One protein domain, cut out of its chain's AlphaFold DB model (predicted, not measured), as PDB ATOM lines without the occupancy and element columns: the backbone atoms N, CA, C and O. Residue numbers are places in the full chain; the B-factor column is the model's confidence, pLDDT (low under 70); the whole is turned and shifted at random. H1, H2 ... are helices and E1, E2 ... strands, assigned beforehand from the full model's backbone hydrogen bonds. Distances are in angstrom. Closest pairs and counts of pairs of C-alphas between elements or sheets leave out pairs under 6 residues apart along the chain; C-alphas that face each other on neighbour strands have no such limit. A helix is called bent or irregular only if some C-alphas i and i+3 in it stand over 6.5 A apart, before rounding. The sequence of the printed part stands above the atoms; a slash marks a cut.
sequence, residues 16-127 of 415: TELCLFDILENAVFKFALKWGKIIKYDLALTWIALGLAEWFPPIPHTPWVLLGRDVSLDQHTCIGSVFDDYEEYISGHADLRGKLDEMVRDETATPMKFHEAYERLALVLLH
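AT A GLANCE: This is residues 16 to 127 of the 415 residues of an uncharacterized protein of Metschnikowia bicuspidata var. bicuspidata NRRL YB-4993 (UniProt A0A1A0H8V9). Three helices, H1, H2 and H5, cross one another in a triangle at one end of the domain, and H3 and H4 form an open V at the other end, with residues 91 to 96 sticking out at its tip. Between the two ends sits a small hairpin of two short strands, E1 and E2, beside the start of H1 and the end of H2. The 112 printed residues hold five named helices and two named strands, in the order H1, H2, E1, E2, H3, H4, H5; the class is mostly helix, and the sheet E1 - E2 is antiparallel. The whole is only just compact, close to loose, with a radius of gyration of the C-alphas of 15.7 A and spans of 51 by 38 by 25 A.

HOW THE PARTS SIT: Start with H1, residues 16 to 35: with residues 24 to 28 alone it touches H2, residues 44 to 53, opposite ways at a steep tilt of 45 degrees, and the closest C-alphas, of Leu 24 and Ala 49, are 6.0 A apart. With residues 23 to 31 alone H1 touches H5, residues 114 to 125, the same way at a steep tilt of 51 degrees; look at the C-alphas of Ala 27 and His 115, the closest, 4.5 A apart. H5 touches H2 with its residues 118 to 122 alone, opposite ways at a steep tilt of 54 degrees, closest at the C-alphas of Ala 49 and Tyr 118, 6.4 A. Helix packing is mostly crossed, with no shallow tilt among these three pairs. Next find E1, residues 64 to 66, and E2, residues 79 to 81, a hairpin with N 65 and O 80 at 2.9 A and N 80 and O 65 at 3.0 A, within hydrogen-bond range. H1 and E1 are near each other, and the closest C-alphas of H2 and E1, of Ala 53 and Leu 66, are 5.6 A apart. H3, residues 84 to 92, and H4, residues 96 to 105, touch only at the corner, and only just, with 3 pairs of C-alphas within 8 A; the closest are Ile 90 and Leu 96, 6.0 A. H4 and H5 are apart. In H1, H2, H4 and H5 every O i to N i+4 pair is within hydrogen-bond range; in H3 it is 3 of 5.

IN THESE COORDINATES: Find C-alpha 16 at (21.507, 27.447, 20.294); from there H1 runs 28.6 A to C-alpha 35. H2 spans 14.1 A, E1 and E2 7.1 A each, H3 13.6 A and H4 14.4 A. H3 is irregular: C-alphas 85 and 88 are 8.0 A apart. H5 runs 16.1 A to C-alpha 125 at (16.637, 50.136, 36.297).

THE WHOLE: The C-alphas farthest apart are those of Lys 37 and Ala 94, 51.6 A. The printed part has no cut. The link from E1 to E2, residues 67 to 78, is long. Look for low confidence, pLDDT under 70, at residues 69 to 76 and 107 to 111; the mean of the printed part is 84.6.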
ATOM      1  N   THR A  16      22.582  26.742  19.588       88.25
ATOM      2  CA  THR A  16      21.507  27.447  20.294       88.25
ATOM      3  C   THR A  16      22.073  28.441  21.305       88.25
ATOM      4  O   THR A  16      21.634  29.587  21.343       88.25
ATOM      5  N   GLU A  17      23.088  28.040  22.074       89.06
ATOM      6  CA  GLU A  17      23.755  28.917  23.043       89.06
ATOM      7  C   GLU A  17      24.476  30.076  22.351       89.06
ATOM      8  O   GLU A  17      24.345  31.223  22.775       89.06
ATOM      9  N   LEU A  18      25.176  29.808  21.243       90.69
ATOM     10  CA  LEU A  18      25.805  30.855  20.433       90.69
ATOM     11  C   LEU A  18      24.771  31.856  19.903       90.69
ATOM     12  O   LEU A  18      24.957  33.061  20.047       90.69
ATOM     13  N   CYS A  19      23.653  31.364  19.361       92.88
ATOM     14  CA  CYS A  19      22.568  32.216  18.879       92.88
ATOM     15  C   CYS A  19      21.986  33.092  19.998       92.88
ATOM     16  O   CYS A  19      21.738  34.280  19.790       92.88
ATOM     17  N   LEU A  20      21.810  32.533  21.199       93.00
ATOM     18  CA  LEU A  20      21.354  33.281  22.365       93.00
ATOM     19  C   LEU A  20      22.340  34.402  22.716       93.00
ATOM     20  O   LEU A  20      21.932  35.560  22.825       93.00
ATOM     21  N   PHE A  21      23.635  34.100  22.849       93.38
ATOM     22  CA  PHE A  21      24.638  35.118  23.181       93.38
ATOM     23  C   PHE A  21      24.753  36.206  22.108       93.38
ATOM     24  O   PHE A  21      24.854  37.381  22.461       93.38
ATOM     25  N   ASP A  22      24.628  35.851  20.827       95.25
ATOM     26  CA  ASP A  22      24.581  36.822  19.732       95.25
ATOM     27  C   ASP A  22      23.385  37.779  19.879       95.25
ATOM     28  O   ASP A  22      23.515  38.985  19.657       95.25
ATOM     29  N   ILE A  23      22.204  37.284  20.269       95.75
ATOM     30  CA  ILE A  23      21.019  38.129  20.504       95.75
ATOM     31  C   ILE A  23      21.263  39.095  21.669       95.75
ATOM     32  O   ILE A  23      20.937  40.282  21.557       95.75
ATOM     33  N   LEU A  24      21.849  38.606  22.763       96.12
ATOM     34  CA  LEU A  24      22.165  39.406  23.948       96.12
ATOM     35  C   LEU A  24      23.182  40.505  23.625       96.12
ATOM     36  O   LEU A  24      22.940  41.675  23.935       96.12
ATOM     37  N   GLU A  25      24.287  40.163  22.957       96.12
ATOM     38  CA  GLU A  25      25.309  41.130  22.547       96.12
ATOM     39  C   GLU A  25      24.712  42.194  21.619       96.12
ATOM     40  O   GLU A  25      24.896  43.395  21.839       96.12
ATOM     41  N   ASN A  26      23.910  41.775  20.636       96.69
ATOM     42  CA  ASN A  26      23.228  42.694  19.731       96.69
ATOM     43  C   ASN A  26      22.236  43.616  20.454       96.69
ATOM     44  O   ASN A  26      22.092  44.777  20.063       96.69
ATOM     45  N   ALA A  27      21.545  43.140  21.493       96.94
ATOM     46  CA  ALA A  27      20.642  43.965  22.294       96.94
ATOM     47  C   ALA A  27      21.403  45.058  23.060       96.94
ATOM     48  O   ALA A  27      21.045  46.236  22.962       96.94
ATOM     49  N   VAL A  28      22.496  44.689  23.737       96.38
ATOM     50  CA  VAL A  28      23.376  45.634  24.447       96.38
ATOM     51  C   VAL A  28      23.981  46.644  23.471       96.38
ATOM     52  O   VAL A  28      23.958  47.849  23.727       96.38
ATOM     53  N   PHE A  29      24.474  46.180  22.321       95.75
ATOM     54  CA  PHE A  29      25.057  47.037  21.293       95.75
ATOM     55  C   PHE A  29      24.041  48.044  20.739       95.75
ATOM     56  O   PHE A  29      24.328  49.241  20.675       95.75
ATOM     57  N   LYS A  30      22.825  47.597  20.399       95.19
ATOM     58  CA  LYS A  30      21.739  48.481  19.941       95.19
ATOM     59  C   LYS A  30      21.376  49.532  20.985       95.19
ATOM     60  O   LYS A  30      21.212  50.703  20.637       95.19
ATOM     61  N   PHE A  31      21.281  49.137  22.253       94.94
ATOM     62  CA  PHE A  31      21.022  50.069  23.344       94.94
ATOM     63  C   PHE A  31      22.142  51.101  23.477       94.94
ATOM     64  O   PHE A  31      21.864  52.296  23.505       94.94
ATOM     65  N   ALA A  32      23.403  50.665  23.481       93.12
ATOM     66  CA  ALA A  32      24.557  51.555  23.571       93.12
ATOM     67  C   ALA A  32      24.644  52.517  22.373       93.12
ATOM     68  O   ALA A  32      24.981  53.684  22.550       93.12
ATOM     69  N   LEU A  33      24.282  52.082  21.163       93.56
ATOM     70  CA  LEU A  33      24.201  52.971  20.000       93.56
ATOM     71  C   LEU A  33      23.106  54.035  20.147       93.56
ATOM     72  O   LEU A  33      23.322  55.196  19.796       93.56
ATOM     73  N   LYS A  34      21.935  53.649  20.663       93.06
ATOM     74  CA  LYS A  34      20.776  54.538  20.807       93.06
ATOM     75  C   LYS A  34      20.935  55.511  21.978       93.06
ATOM     76  O   LYS A  34      20.739  56.715  21.816       93.06
ATOM     77  N   TRP A  35      21.327  54.997  23.140       91.19
ATOM     78  CA  TRP A  35      21.355  55.712  24.417       91.19
ATOM     79  C   TRP A  35      22.759  56.124  24.870       91.19
ATOM     80  O   TRP A  35      22.867  56.905  25.809       91.19
ATOM     81  N   GLY A  36      23.831  55.726  24.171       85.81
ATOM     82  CA  GLY A  36      25.244  55.986  24.524       85.81
ATOM     83  C   GLY A  36      25.650  57.456  24.690       85.81
ATOM     84  O   GLY A  36      26.691  57.789  25.276       85.81
ATOM     85  N   LYS A  37      24.831  58.373  24.162       84.12
ATOM     86  CA  LYS A  37      24.984  59.817  24.385       84.12
ATOM     87  C   LYS A  37      24.607  60.224  25.812       84.12
ATOM     88  O   LYS A  37      25.242  61.128  26.341       84.12
ATOM     89  N   ILE A  38      23.611  59.556  26.395       82.44
ATOM     90  CA  ILE A  38      23.036  59.836  27.717       82.44
ATOM     91  C   ILE A  38      23.615  58.862  28.750       82.44
ATOM     92  O   ILE A  38      24.189  59.291  29.742       82.44
ATOM     93  N   ILE A  39      23.533  57.561  28.478       82.94
ATOM     94  CA  ILE A  39      24.004  56.486  29.354       82.94
ATOM     95  C   ILE A  39      25.309  55.949  28.776       82.94
ATOM     96  O   ILE A  39      25.321  55.354  27.700       82.94
ATOM     97  N   LYS A  40      26.432  56.176  29.464       82.44
ATOM     98  CA  LYS A  40      27.719  55.603  29.046       82.44
ATOM     99  C   LYS A  40      27.719  54.095  29.240       82.44
ATOM    100  O   LYS A  40      27.043  53.575  30.121       82.44
ATOM    101  N   TYR A  41      28.484  53.410  28.394       82.44
ATOM    102  CA  TYR A  41      28.647  51.975  28.534       82.44
ATOM    103  C   TYR A  41      29.304  51.654  29.879       82.44
ATOM    104  O   TYR A  41      30.362  52.194  30.202       82.44
ATOM    105  N   ASP A  42      28.670  50.750  30.612       84.50
ATOM    106  CA  ASP A  42      29.127  50.178  31.870       84.50
ATOM    107  C   ASP A  42      28.895  48.663  31.798       84.50
ATOM    108  O   ASP A  42      27.958  48.207  31.133       84.50
ATOM    109  N   LEU A  43      29.733  47.871  32.470       87.50
ATOM    110  CA  LEU A  43      29.582  46.415  32.532       87.50
ATOM    111  C   LEU A  43      28.197  45.991  33.061       87.50
ATOM    112  O   LEU A  43      27.696  44.931  32.684       87.50
ATOM    113  N   ALA A  44      27.550  46.815  33.885       87.50
ATOM    114  CA  ALA A  44      26.186  46.595  34.350       87.50
ATOM    115  C   ALA A  44      25.181  46.393  33.202       87.50
ATOM    116  O   ALA A  44      24.271  45.583  33.341       87.50
ATOM    117  N   LEU A  45      25.372  47.031  32.038       91.88
ATOM    118  CA  LEU A  45      24.500  46.839  30.872       91.88
ATOM    119  C   LEU A  45      24.497  45.391  30.376       91.88
ATOM    120  O   LEU A  45      23.449  44.881  29.974       91.88
ATOM    121  N   THR A  46      25.647  44.719  30.432       93.81
ATOM    122  CA  THR A  46      25.756  43.292  30.109       93.81
ATOM    123  C   THR A  46      25.049  42.443  31.158       93.81
ATOM    124  O   THR A  46      24.327  41.515  30.804       93.81
ATOM    125  N   TRP A  47      25.192  42.782  32.443       92.81
ATOM    126  CA  TRP A  47      24.484  42.082  33.516       92.81
ATOM    127  C   TRP A  47      22.964  42.219  33.407       92.81
ATOM    128  O   TRP A  47      22.267  41.261  33.720       92.81
ATOM    129  N   ILE A  48      22.444  43.353  32.916       93.56
ATOM    130  CA  ILE A  48      20.999  43.515  32.664       93.56
ATOM    131  C   ILE A  48      20.542  42.528  31.595       93.56
ATOM    132  O   ILE A  48      19.512  41.884  31.760       93.56
ATOM    133  N   ALA A  49      21.315  42.377  30.517       94.94
ATOM    134  CA  ALA A  49      20.966  41.463  29.435       94.94
ATOM    135  C   ALA A  49      20.980  40.008  29.915       94.94
ATOM    136  O   ALA A  49      20.032  39.274  29.655       94.94
ATOM    137  N   LEU A  50      22.013  39.615  30.666       93.50
ATOM    138  CA  LEU A  50      22.095  38.284  31.267       93.50
ATOM    139  C   LEU A  50      20.930  38.040  32.235       93.50
ATOM    140  O   LEU A  50      20.232  37.044  32.105       93.50
ATOM    141  N   GLY A  51      20.673  38.977  33.150       91.06
ATOM    142  CA  GLY A  51      19.616  38.842  34.148       91.06
ATOM    143  C   GLY A  51      18.208  38.831  33.554       91.06
ATOM    144  O   GLY A  51      17.349  38.137  34.085       91.06
ATOM    145  N   LEU A  52      17.968  39.551  32.452       92.94
ATOM    146  CA  LEU A  52      16.710  39.472  31.707       92.94
ATOM    147  C   LEU A  52      16.576  38.131  30.981       92.94
ATOM    148  O   LEU A  52      15.504  37.542  30.998       92.94
ATOM    149  N   ALA A  53      17.652  37.633  30.370       92.94
ATOM    150  CA  ALA A  53      17.651  36.358  29.653       92.94
ATOM    151  C   ALA A  53      17.418  35.140  30.560       92.94
ATOM    152  O   ALA A  53      17.091  34.073  30.054       92.94
ATOM    153  N   GLU A  54      17.555  35.291  31.879       89.25
ATOM    154  CA  GLU A  54      17.164  34.278  32.868       89.25
ATOM    155  C   GLU A  54      15.636  34.160  33.052       89.25
ATOM    156  O   GLU A  54      15.160  33.165  33.593       89.25
ATOM    157  N   TRP A  55      14.853  35.154  32.618       87.19
ATOM    158  CA  TRP A  55      13.391  35.202  32.799       87.19
ATOM    159  C   TRP A  55      12.617  35.365  31.492       87.19
ATOM    160  O   TRP A  55      11.466  34.952  31.387       87.19
ATOM    161  N   PHE A  56      13.245  35.974  30.491       89.31
ATOM    162  CA  PHE A  56      12.639  36.305  29.216       89.31
ATOM    163  C   PHE A  56      13.390  35.586  28.086       89.31
ATOM    164  O   PHE A  56      14.568  35.894  27.869       89.31
ATOM    165  N   PRO A  57      12.735  34.677  27.337       91.00
ATOM    166  CA  PRO A  57      13.387  33.918  26.275       91.00
ATOM    167  C   PRO A  57      13.985  34.824  25.187       91.00
ATOM    168  O   PRO A  57      13.251  35.569  24.526       91.00
ATOM    169  N   PRO A  58      15.312  34.792  24.954       92.38
ATOM    170  CA  PRO A  58      15.926  35.644  23.937       92.38
ATOM    171  C   PRO A  58      15.592  35.211  22.510       92.38
ATOM    172  O   PRO A  58      15.437  36.060  21.627       92.38
ATOM    173  N   ILE A  59      15.489  33.898  22.287       91.50
ATOM    174  CA  ILE A  59      15.176  33.311  20.984       91.50
ATOM    175  C   ILE A  59      13.646  33.276  20.820       91.50
ATOM    176  O   ILE A  59      12.968  32.616  21.613       91.50
ATOM    177  N   PRO A  60      13.083  33.951  19.798       87.88
ATOM    178  CA  PRO A  60      11.641  33.974  19.565       87.88
ATOM    179  C   PRO A  60      11.046  32.574  19.418       87.88
ATOM    180  O   PRO A  60      11.668  31.695  18.824       87.88
ATOM    181  N   HIS A  61       9.821  32.400  19.913       86.44
ATOM    182  CA  HIS A  61       9.057  31.148  19.830       86.44
ATOM    183  C   HIS A  61       9.744  29.942  20.474       86.44
ATOM    184  O   HIS A  61       9.538  28.795  20.074       86.44
ATOM    185  N   THR A  62      10.571  30.196  21.485       89.00
ATOM    186  CA  THR A  62      11.187  29.147  22.288       89.00
ATOM    187  C   THR A  62      11.043  29.457  23.773       89.00
ATOM    188  O   THR A  62      10.970  30.629  24.140       89.00
ATOM    189  N   PRO A  63      11.027  28.435  24.643       88.50
ATOM    190  CA  PRO A  63      11.037  28.631  26.089       88.50
ATOM    191  C   PRO A  63      12.459  28.805  26.649       88.50
ATOM    192  O   PRO A  63      12.626  28.813  27.867       88.50
ATOM    193  N   TRP A  64      13.482  28.881  25.787       90.25
ATOM    194  CA  TRP A  64      14.882  28.813  26.198       90.25
ATOM    195  C   TRP A  64      15.322  30.088  26.912       90.25
ATOM    196  O   TRP A  64      15.290  31.179  26.342       90.25
ATOM    197  N   VAL A  65      15.788  29.919  28.143       90.75
ATOM    198  CA  VAL A  65      16.316  30.968  29.018       90.75
ATOM    199  C   VAL A  65      17.697  30.576  29.530       90.75
ATOM    200  O   VAL A  65      18.094  29.411  29.472       90.75
ATOM    201  N   LEU A  66      18.442  31.557  30.033       88.75
ATOM    202  CA  LEU A  66      19.682  31.295  30.751       88.75
ATOM    203  C   LEU A  66      19.388  30.719  32.133       88.75
ATOM    204  O   LEU A  66      18.520  31.192  32.859       88.75
ATOM    205  N   LEU A  67      20.188  29.735  32.515       79.62
ATOM    206  CA  LEU A  67      20.089  29.069  33.809       79.62
ATOM    207  C   LEU A  67      20.685  29.893  34.971       79.62
ATOM    208  O   LEU A  67      20.411  29.637  36.142       79.62
ATOM    209  N   GLY A  68      21.463  30.933  34.659       74.81
ATOM    210  CA  GLY A  68      22.121  31.783  35.649       74.81
ATOM    211  C   GLY A  68      23.403  31.162  36.215       74.81
ATOM    212  O   GLY A  68      24.015  30.286  35.609       74.81
ATOM    213  N   ARG A  69      23.866  31.671  37.364       68.62
ATOM    214  CA  ARG A  69      25.186  31.329  37.940       68.62
ATOM    215  C   ARG A  69      25.199  30.125  38.878       68.62
ATOM    216  O   ARG A  69      26.276  29.596  39.134       68.62
ATOM    217  N   ASP A  70      24.041  29.722  39.388       60.44
ATOM    218  CA  ASP A  70      23.932  28.743  40.477       60.44
ATOM    219  C   ASP A  70      23.619  27.318  39.988       60.44
ATOM    220  O   ASP A  70      23.339  26.437  40.802       60.44
ATOM    221  N   VAL A  71      23.670  27.066  38.675       59.75
ATOM    222  CA  VAL A  71      23.413  25.727  38.135       59.75
ATOM    223  C   VAL A  71      24.640  24.839  38.264       59.75
ATOM    224  O   VAL A  71      25.755  25.201  37.886       59.75
ATOM    225  N   SER A  72      24.400  23.671  38.860       49.19
ATOM    226  CA  SER A  72      25.385  22.628  39.108       49.19
ATOM    227  C   SER A  72      26.132  22.263  37.825       49.19
ATOM    228  O   SER A  72      25.522  22.009  36.789       49.19
ATOM    229  N   LEU A  73      27.460  22.165  37.943       51.44
ATOM    230  CA  LEU A  73      28.434  21.798  36.901       51.44
ATOM    231  C   LEU A  73      28.144  20.471  36.167       51.44
ATOM    232  O   LEU A  73      28.836  20.153  35.204       51.44
ATOM    233  N   ASP A  74      27.154  19.703  36.622       51.72
ATOM    234  CA  ASP A  74      26.786  18.394  36.081       51.72
ATOM    235  C   ASP A  74      26.061  18.497  34.728       51.72
ATOM    236  O   ASP A  74      26.035  17.534  33.962       51.72
ATOM    237  N   GLN A  75      25.487  19.662  34.410       55.59
ATOM    238  CA  GLN A  75      24.935  19.968  33.093       55.59
ATOM    239  C   GLN A  75      25.879  20.948  32.392       55.59
ATOM    240  O   GLN A  75      25.948  22.121  32.744       55.59
ATOM    241  N   HIS A  76      26.610  20.487  31.375       66.75
ATOM    242  CA  HIS A  76      27.515  21.319  30.567       66.75
ATOM    243  C   HIS A  76      26.791  22.352  29.675       66.75
ATOM    244  O   HIS A  76      27.356  22.823  28.693       66.75
ATOM    245  N   THR A  77      25.542  22.708  29.992       76.75
ATOM    246  CA  THR A  77      24.752  23.688  29.248       76.75
ATOM    247  C   THR A  77      24.401  24.888  30.116       76.75
ATOM    248  O   THR A  77      24.177  24.776  31.318       76.75
ATOM    249  N   CYS A  78      24.358  26.058  29.487       80.44
ATOM    250  CA  CYS A  78      23.960  27.308  30.129       80.44
ATOM    251  C   CYS A  78      22.492  27.684  29.872       80.44
ATOM    252  O   CYS A  78      22.045  28.737  30.335       80.44
ATOM    253  N   ILE A  79      21.753  26.836  29.147       85.75
ATOM    254  CA  ILE A  79      20.358  27.058  28.768       85.75
ATOM    255  C   ILE A  79      19.428  26.016  29.385       85.75
ATOM    256  O   ILE A  79      19.763  24.841  29.489       85.75
ATOM    257  N   GLY A  80      18.236  26.467  29.753       84.81
ATOM    258  CA  GLY A  80      17.138  25.642  30.246       84.81
ATOM    259  C   GLY A  80      15.811  26.207  29.773       84.81
ATOM    260  O   GLY A  80      15.781  27.183  29.016       84.81
ATOM    261  N   SER A  81      14.706  25.600  30.182       85.50
ATOM    262  CA  SER A  81      13.377  26.095  29.845       85.50
ATOM    263  C   SER A  81      12.788  26.893  31.006       85.50
ATOM    264  O   SER A  81      12.928  26.539  32.173       85.50
ATOM    265  N   VAL A  82      12.085  27.983  30.685       83.38
ATOM    266  CA  VAL A  82      11.398  28.823  31.686       83.38
ATOM    267  C   VAL A  82      10.332  28.053  32.481       83.38
ATOM    268  O   VAL A  82       9.912  28.490  33.546       83.38
ATOM    269  N   PHE A  83       9.895  26.902  31.969       83.88
ATOM    270  CA  PHE A  83       8.894  26.051  32.601       83.88
ATOM    271  C   PHE A  83       9.484  25.031  33.571       83.88
ATOM    272  O   PHE A  83       8.721  24.433  34.325       83.88
ATOM    273  N   ASP A  84      10.806  24.840  33.575       79.94
ATOM    274  CA  ASP A  84      11.452  23.762  34.331       79.94
ATOM    275  C   ASP A  84      11.191  23.913  35.841       79.94
ATOM    276  O   ASP A  84      10.914  22.931  36.529       79.94
ATOM    277  N   ASP A  85      11.153  25.157  36.331       72.12
ATOM    278  CA  ASP A  85      10.844  25.499  37.728       72.12
ATOM    279  C   ASP A  85       9.369  25.210  38.113       72.12
ATOM    280  O   ASP A  85       9.024  25.171  39.293       72.12
ATOM    281  N   TYR A  86       8.492  24.973  37.131       78.81
ATOM    282  CA  TYR A  86       7.048  24.763  37.305       78.81
ATOM    283  C   TYR A  86       6.580  23.366  36.879       78.81
ATOM    284  O   TYR A  86       5.375  23.106  36.855       78.81
ATOM    285  N   GLU A  87       7.490  22.450  36.543       78.88
ATOM    286  CA  GLU A  87       7.140  21.163  35.931       78.88
ATOM    287  C   GLU A  87       6.222  20.305  36.826       78.88
ATOM    288  O   GLU A  87       5.305  19.645  36.336       78.88
ATOM    289  N   GLU A  88       6.383  20.365  38.153       76.81
ATOM    290  CA  GLU A  88       5.496  19.678  39.109       76.81
ATOM    291  C   GLU A  88       4.050  20.209  39.029       76.81
ATOM    292  O   GLU A  88       3.087  19.443  39.014       76.81
ATOM    293  N   TYR A  89       3.885  21.526  38.893       78.25
ATOM    294  CA  TYR A  89       2.573  22.148  38.725       78.25
ATOM    295  C   TYR A  89       1.979  21.858  37.341       78.25
ATOM    296  O   TYR A  89       0.791  21.544  37.225       78.25
ATOM    297  N   ILE A  90       2.808  21.935  36.296       83.38
ATOM    298  CA  ILE A  90       2.404  21.703  34.906       83.38
ATOM    299  C   ILE A  90       1.946  20.257  34.715       83.38
ATOM    300  O   ILE A  90       0.894  20.024  34.123       83.38
ATOM    301  N   SER A  91       2.691  19.295  35.257       81.25
ATOM    302  CA  SER A  91       2.339  17.872  35.203       81.25
ATOM    303  C   SER A  91       1.093  17.533  36.030       81.25
ATOM    304  O   SER A  91       0.355  16.615  35.670       81.25
ATOM    305  N   GLY A  92       0.811  18.299  37.090       82.12
ATOM    306  CA  GLY A  92      -0.395  18.160  37.910       82.12
ATOM    307  C   GLY A  92      -1.699  18.612  37.236       82.12
ATOM    308  O   GLY A  92      -2.775  18.256  37.715       82.12
ATOM    309  N   HIS A  93      -1.637  19.359  36.127       84.00
ATOM    310  CA  HIS A  93      -2.812  19.891  35.430       84.00
ATOM    311  C   HIS A  93      -2.913  19.347  34.000       84.00
ATOM    312  O   HIS A  93      -2.073  19.626  33.143       84.00
ATOM    313  N   ALA A  94      -3.990  18.610  33.712       84.69
ATOM    314  CA  ALA A  94      -4.256  18.100  32.367       84.69
ATOM    315  C   ALA A  94      -4.348  19.246  31.338       84.69
ATOM    316  O   ALA A  94      -4.920  20.302  31.611       84.69
ATOM    317  N   ASP A  95      -3.769  19.031  30.155       84.69
ATOM    318  CA  ASP A  95      -3.731  19.954  29.008       84.69
ATOM    319  C   ASP A  95      -2.993  21.293  29.212       84.69
ATOM    320  O   ASP A  95      -2.886  22.079  28.266       84.69
ATOM    321  N   LEU A  96      -2.422  21.567  30.392       86.31
ATOM    322  CA  LEU A  96      -1.691  22.815  30.639       86.31
ATOM    323  C   LEU A  96      -0.418  22.903  29.789       86.31
ATOM    324  O   LEU A  96      -0.169  23.928  29.156       86.31
ATOM    325  N   ARG A  97       0.344  21.807  29.695       86.94
ATOM    326  CA  ARG A  97       1.552  21.733  28.856       86.94
ATOM    327  C   ARG A  97       1.262  22.061  27.389       86.94
ATOM    328  O   ARG A  97       1.962  22.870  26.790       86.94
ATOM    329  N   GLY A  98       0.200  21.472  26.834       86.06
ATOM    330  CA  GLY A  98      -0.206  21.697  25.446       86.06
ATOM    331  C   GLY A  98      -0.561  23.158  25.172       86.06
ATOM    332  O   GLY A  98      -0.108  23.715  24.174       86.06
ATOM    333  N   LYS A  99      -1.291  23.797  26.098       86.44
ATOM    334  CA  LYS A  99      -1.624  25.227  26.024       86.44
ATOM    335  C   LYS A  99      -0.388  26.120  26.106       86.44
ATOM    336  O   LYS A  99      -0.272  27.053  25.320       86.44
ATOM    337  N   LEU A 100       0.546  25.837  27.017       86.06
ATOM    338  CA  LEU A 100       1.793  26.602  27.137       86.06
ATOM    339  C   LEU A 100       2.633  26.503  25.859       86.06
ATOM    340  O   LEU A 100       3.122  27.511  25.355       86.06
ATOM    341  N   ASP A 101       2.748  25.304  25.290       86.38
ATOM    342  CA  ASP A 101       3.483  25.096  24.045       86.38
ATOM    343  C   ASP A 101       2.801  25.773  22.839       86.38
ATOM    344  O   ASP A 101       3.482  26.235  21.922       86.38
ATOM    345  N   GLU A 102       1.466  25.837  22.816       87.19
ATOM    346  CA  GLU A 102       0.704  26.614  21.830       87.19
ATOM    347  C   GLU A 102       0.961  28.117  21.987       87.19
ATOM    348  O   GLU A 102       1.289  28.775  21.004       87.19
ATOM    349  N   MET A 103       0.936  28.637  23.219       84.31
ATOM    350  CA  MET A 103       1.245  30.041  23.516       84.31
ATOM    351  C   MET A 103       2.666  30.438  23.101       84.31
ATOM    352  O   MET A 103       2.865  31.528  22.577       84.31
ATOM    353  N   VAL A 104       3.663  29.567  23.300       85.12
ATOM    354  CA  VAL A 104       5.048  29.838  22.870       85.12
ATOM    355  C   VAL A 104       5.151  29.928  21.343       85.12
ATOM    356  O   VAL A 104       5.930  30.725  20.820       85.12
ATOM    357  N   ARG A 105       4.373  29.120  20.614       82.88
ATOM    358  CA  ARG A 105       4.395  29.067  19.143       82.88
ATOM    359  C   ARG A 105       3.485  30.091  18.469       82.88
ATOM    360  O   ARG A 105       3.579  30.245  17.255       82.88
ATOM    361  N   ASP A 106       2.620  30.768  19.215       80.69
ATOM    362  CA  ASP A 106       1.700  31.751  18.656       80.69
ATOM    363  C   ASP A 106       2.460  32.983  18.125       80.69
ATOM    364  O   ASP A 106       3.068  33.753  18.870       80.69
ATOM    365  N   GLU A 107       2.433  33.169  16.804       68.69
ATOM    366  CA  GLU A 107       3.029  34.321  16.117       68.69
ATOM    367  C   GLU A 107       2.144  35.575  16.175       68.69
ATOM    368  O   GLU A 107       2.627  36.680  15.928       68.69
ATOM    369  N   THR A 108       0.851  35.432  16.486       67.00
ATOM    370  CA  THR A 108      -0.115  36.543  16.512       67.00
ATOM    371  C   THR A 108      -0.133  37.270  17.849       67.00
ATOM    372  O   THR A 108      -0.343  38.485  17.895       67.00
ATOM    373  N   ALA A 109       0.186  36.561  18.928       61.69
ATOM    374  CA  ALA A 109       0.424  37.124  20.243       61.69
ATOM    375  C   ALA A 109       1.841  37.706  20.339       61.69
ATOM    376  O   ALA A 109       2.553  37.355  21.267       61.69
ATOM    377  N   THR A 110       2.298  38.541  19.388       55.12
ATOM    378  CA  THR A 110       3.705  38.992  19.354       55.12
ATOM    379  C   THR A 110       4.127  39.572  20.706       55.12
ATOM    380  O   THR A 110       3.759  40.711  21.022       55.12
ATOM    381  N   PRO A 111       4.930  38.831  21.491       66.19
ATOM    382  CA  PRO A 111       5.553  39.376  22.665       66.19
ATOM    383  C   PRO A 111       6.689  40.266  22.163       66.19
ATOM    384  O   PRO A 111       7.341  39.997  21.152       66.19
ATOM    385  N   MET A 112       6.887  41.381  22.848       83.06
ATOM    386  CA  MET A 112       8.000  42.306  22.643       83.06
ATOM    387  C   MET A 112       9.320  41.569  22.344       83.06
ATOM    388  O   MET A 112       9.639  40.589  23.010       83.06
ATOM    389  N   LYS A 113      10.123  42.018  21.372       90.12
ATOM    390  CA  LYS A 113      11.407  41.341  21.083       90.12
ATOM    391  C   LYS A 113      12.379  41.515  22.252       90.12
ATOM    392  O   LYS A 113      12.357  42.548  22.917       90.12
ATOM    393  N   PHE A 114      13.329  40.590  22.429       93.44
ATOM    394  CA  PHE A 114      14.307  40.657  23.530       93.44
ATOM    395  C   PHE A 114      14.988  42.028  23.664       93.44
ATOM    396  O   PHE A 114      15.031  42.600  24.744       93.44
ATOM    397  N   HIS A 115      15.472  42.609  22.560       94.50
ATOM    398  CA  HIS A 115      16.138  43.917  22.596       94.50
ATOM    399  C   HIS A 115      15.209  45.073  22.999       94.50
ATOM    400  O   HIS A 115      15.672  46.064  23.556       94.50
ATOM    401  N   GLU A 116      13.911  44.958  22.724       92.88
ATOM    402  CA  GLU A 116      12.900  45.945  23.100       92.88
ATOM    403  C   GLU A 116      12.531  45.826  24.587       92.88
ATOM    404  O   GLU A 116      12.312  46.846  25.245       92.88
ATOM    405  N   ALA A 117      12.475  44.597  25.112       91.94
ATOM    406  CA  ALA A 117      12.289  44.321  26.537       91.94
ATOM    407  C   ALA A 117      13.516  44.770  27.338       91.94
ATOM    408  O   ALA A 117      13.387  45.512  28.310       91.94
ATOM    409  N   TYR A 118      14.708  44.421  26.852       94.75
ATOM    410  CA  TYR A 118      15.991  44.860  27.391       94.75
ATOM    411  C   TYR A 118      16.089  46.381  27.462       94.75
ATOM    412  O   TYR A 118      16.448  46.919  28.504       94.75
ATOM    413  N   GLU A 119      15.739  47.085  26.380       92.56
ATOM    414  CA  GLU A 119      15.775  48.545  26.363       92.56
ATOM    415  C   GLU A 119      14.880  49.146  27.453       92.56
ATOM    416  O   GLU A 119      15.327  50.020  28.192       92.56
ATOM    417  N   ARG A 120      13.633  48.676  27.575       90.00
ATOM    418  CA  ARG A 120      12.693  49.191  28.581       90.00
ATOM    419  C   ARG A 120      13.165  48.895  29.998       90.00
ATOM    420  O   ARG A 120      13.163  49.802  30.824       90.00
ATOM    421  N   LEU A 121      13.613  47.667  30.257       90.62
ATOM    422  CA  LEU A 121      14.145  47.281  31.559       90.62
ATOM    423  C   LEU A 121      15.368  48.127  31.925       90.62
ATOM    424  O   LEU A 121      15.421  48.687  33.014       90.62
ATOM    425  N   ALA A 122      16.331  48.269  31.012       90.25
ATOM    426  CA  ALA A 122      17.534  49.055  31.255       90.25
ATOM    427  C   ALA A 122      17.206  50.526  31.529       90.25
ATOM    428  O   ALA A 122      17.812  51.128  32.412       90.25
ATOM    429  N   LEU A 123      16.235  51.099  30.811       87.06
ATOM    430  CA  LEU A 123      15.778  52.458  31.079       87.06
ATOM    431  C   LEU A 123      15.152  52.580  32.462       87.06
ATOM    432  O   LEU A 123      15.467  53.554  33.121       87.06
ATOM    433  N   VAL A 124      14.336  51.620  32.906       85.94
ATOM    434  CA  VAL A 124      13.726  51.623  34.248       85.94
ATOM    435  C   VAL A 124      14.788  51.476  35.342       85.94
ATOM    436  O   VAL A 124      14.870  52.329  36.219       85.94
ATOM    437  N   LEU A 125      15.638  50.446  35.264       86.12
ATOM    438  CA  LEU A 125      16.637  50.136  36.297       86.12
ATOM    439  C   LEU A 125      17.725  51.209  36.432       86.12
ATOM    440  O   LEU A 125      18.305  51.373  37.501       86.12
ATOM    441  N   LEU A 126      18.055  51.902  35.339       80.69
ATOM    442  CA  LEU A 126      19.065  52.963  35.334       80.69
ATOM    443  C   LEU A 126      18.450  54.360  35.480       80.69
ATOM    444  O   LEU A 126      19.198  55.344  35.478       80.69
ATOM    445  N   HIS A 127      17.122  54.475  35.585       71.38
ATOM    446  CA  HIS A 127      16.446  55.763  35.685       71.38
ATOM    447  C   HIS A 127      16.735  56.433  37.032       71.38
ATOM    448  O   HIS A 127      16.013  56.260  38.002       71.38
TER     449      HIS A 127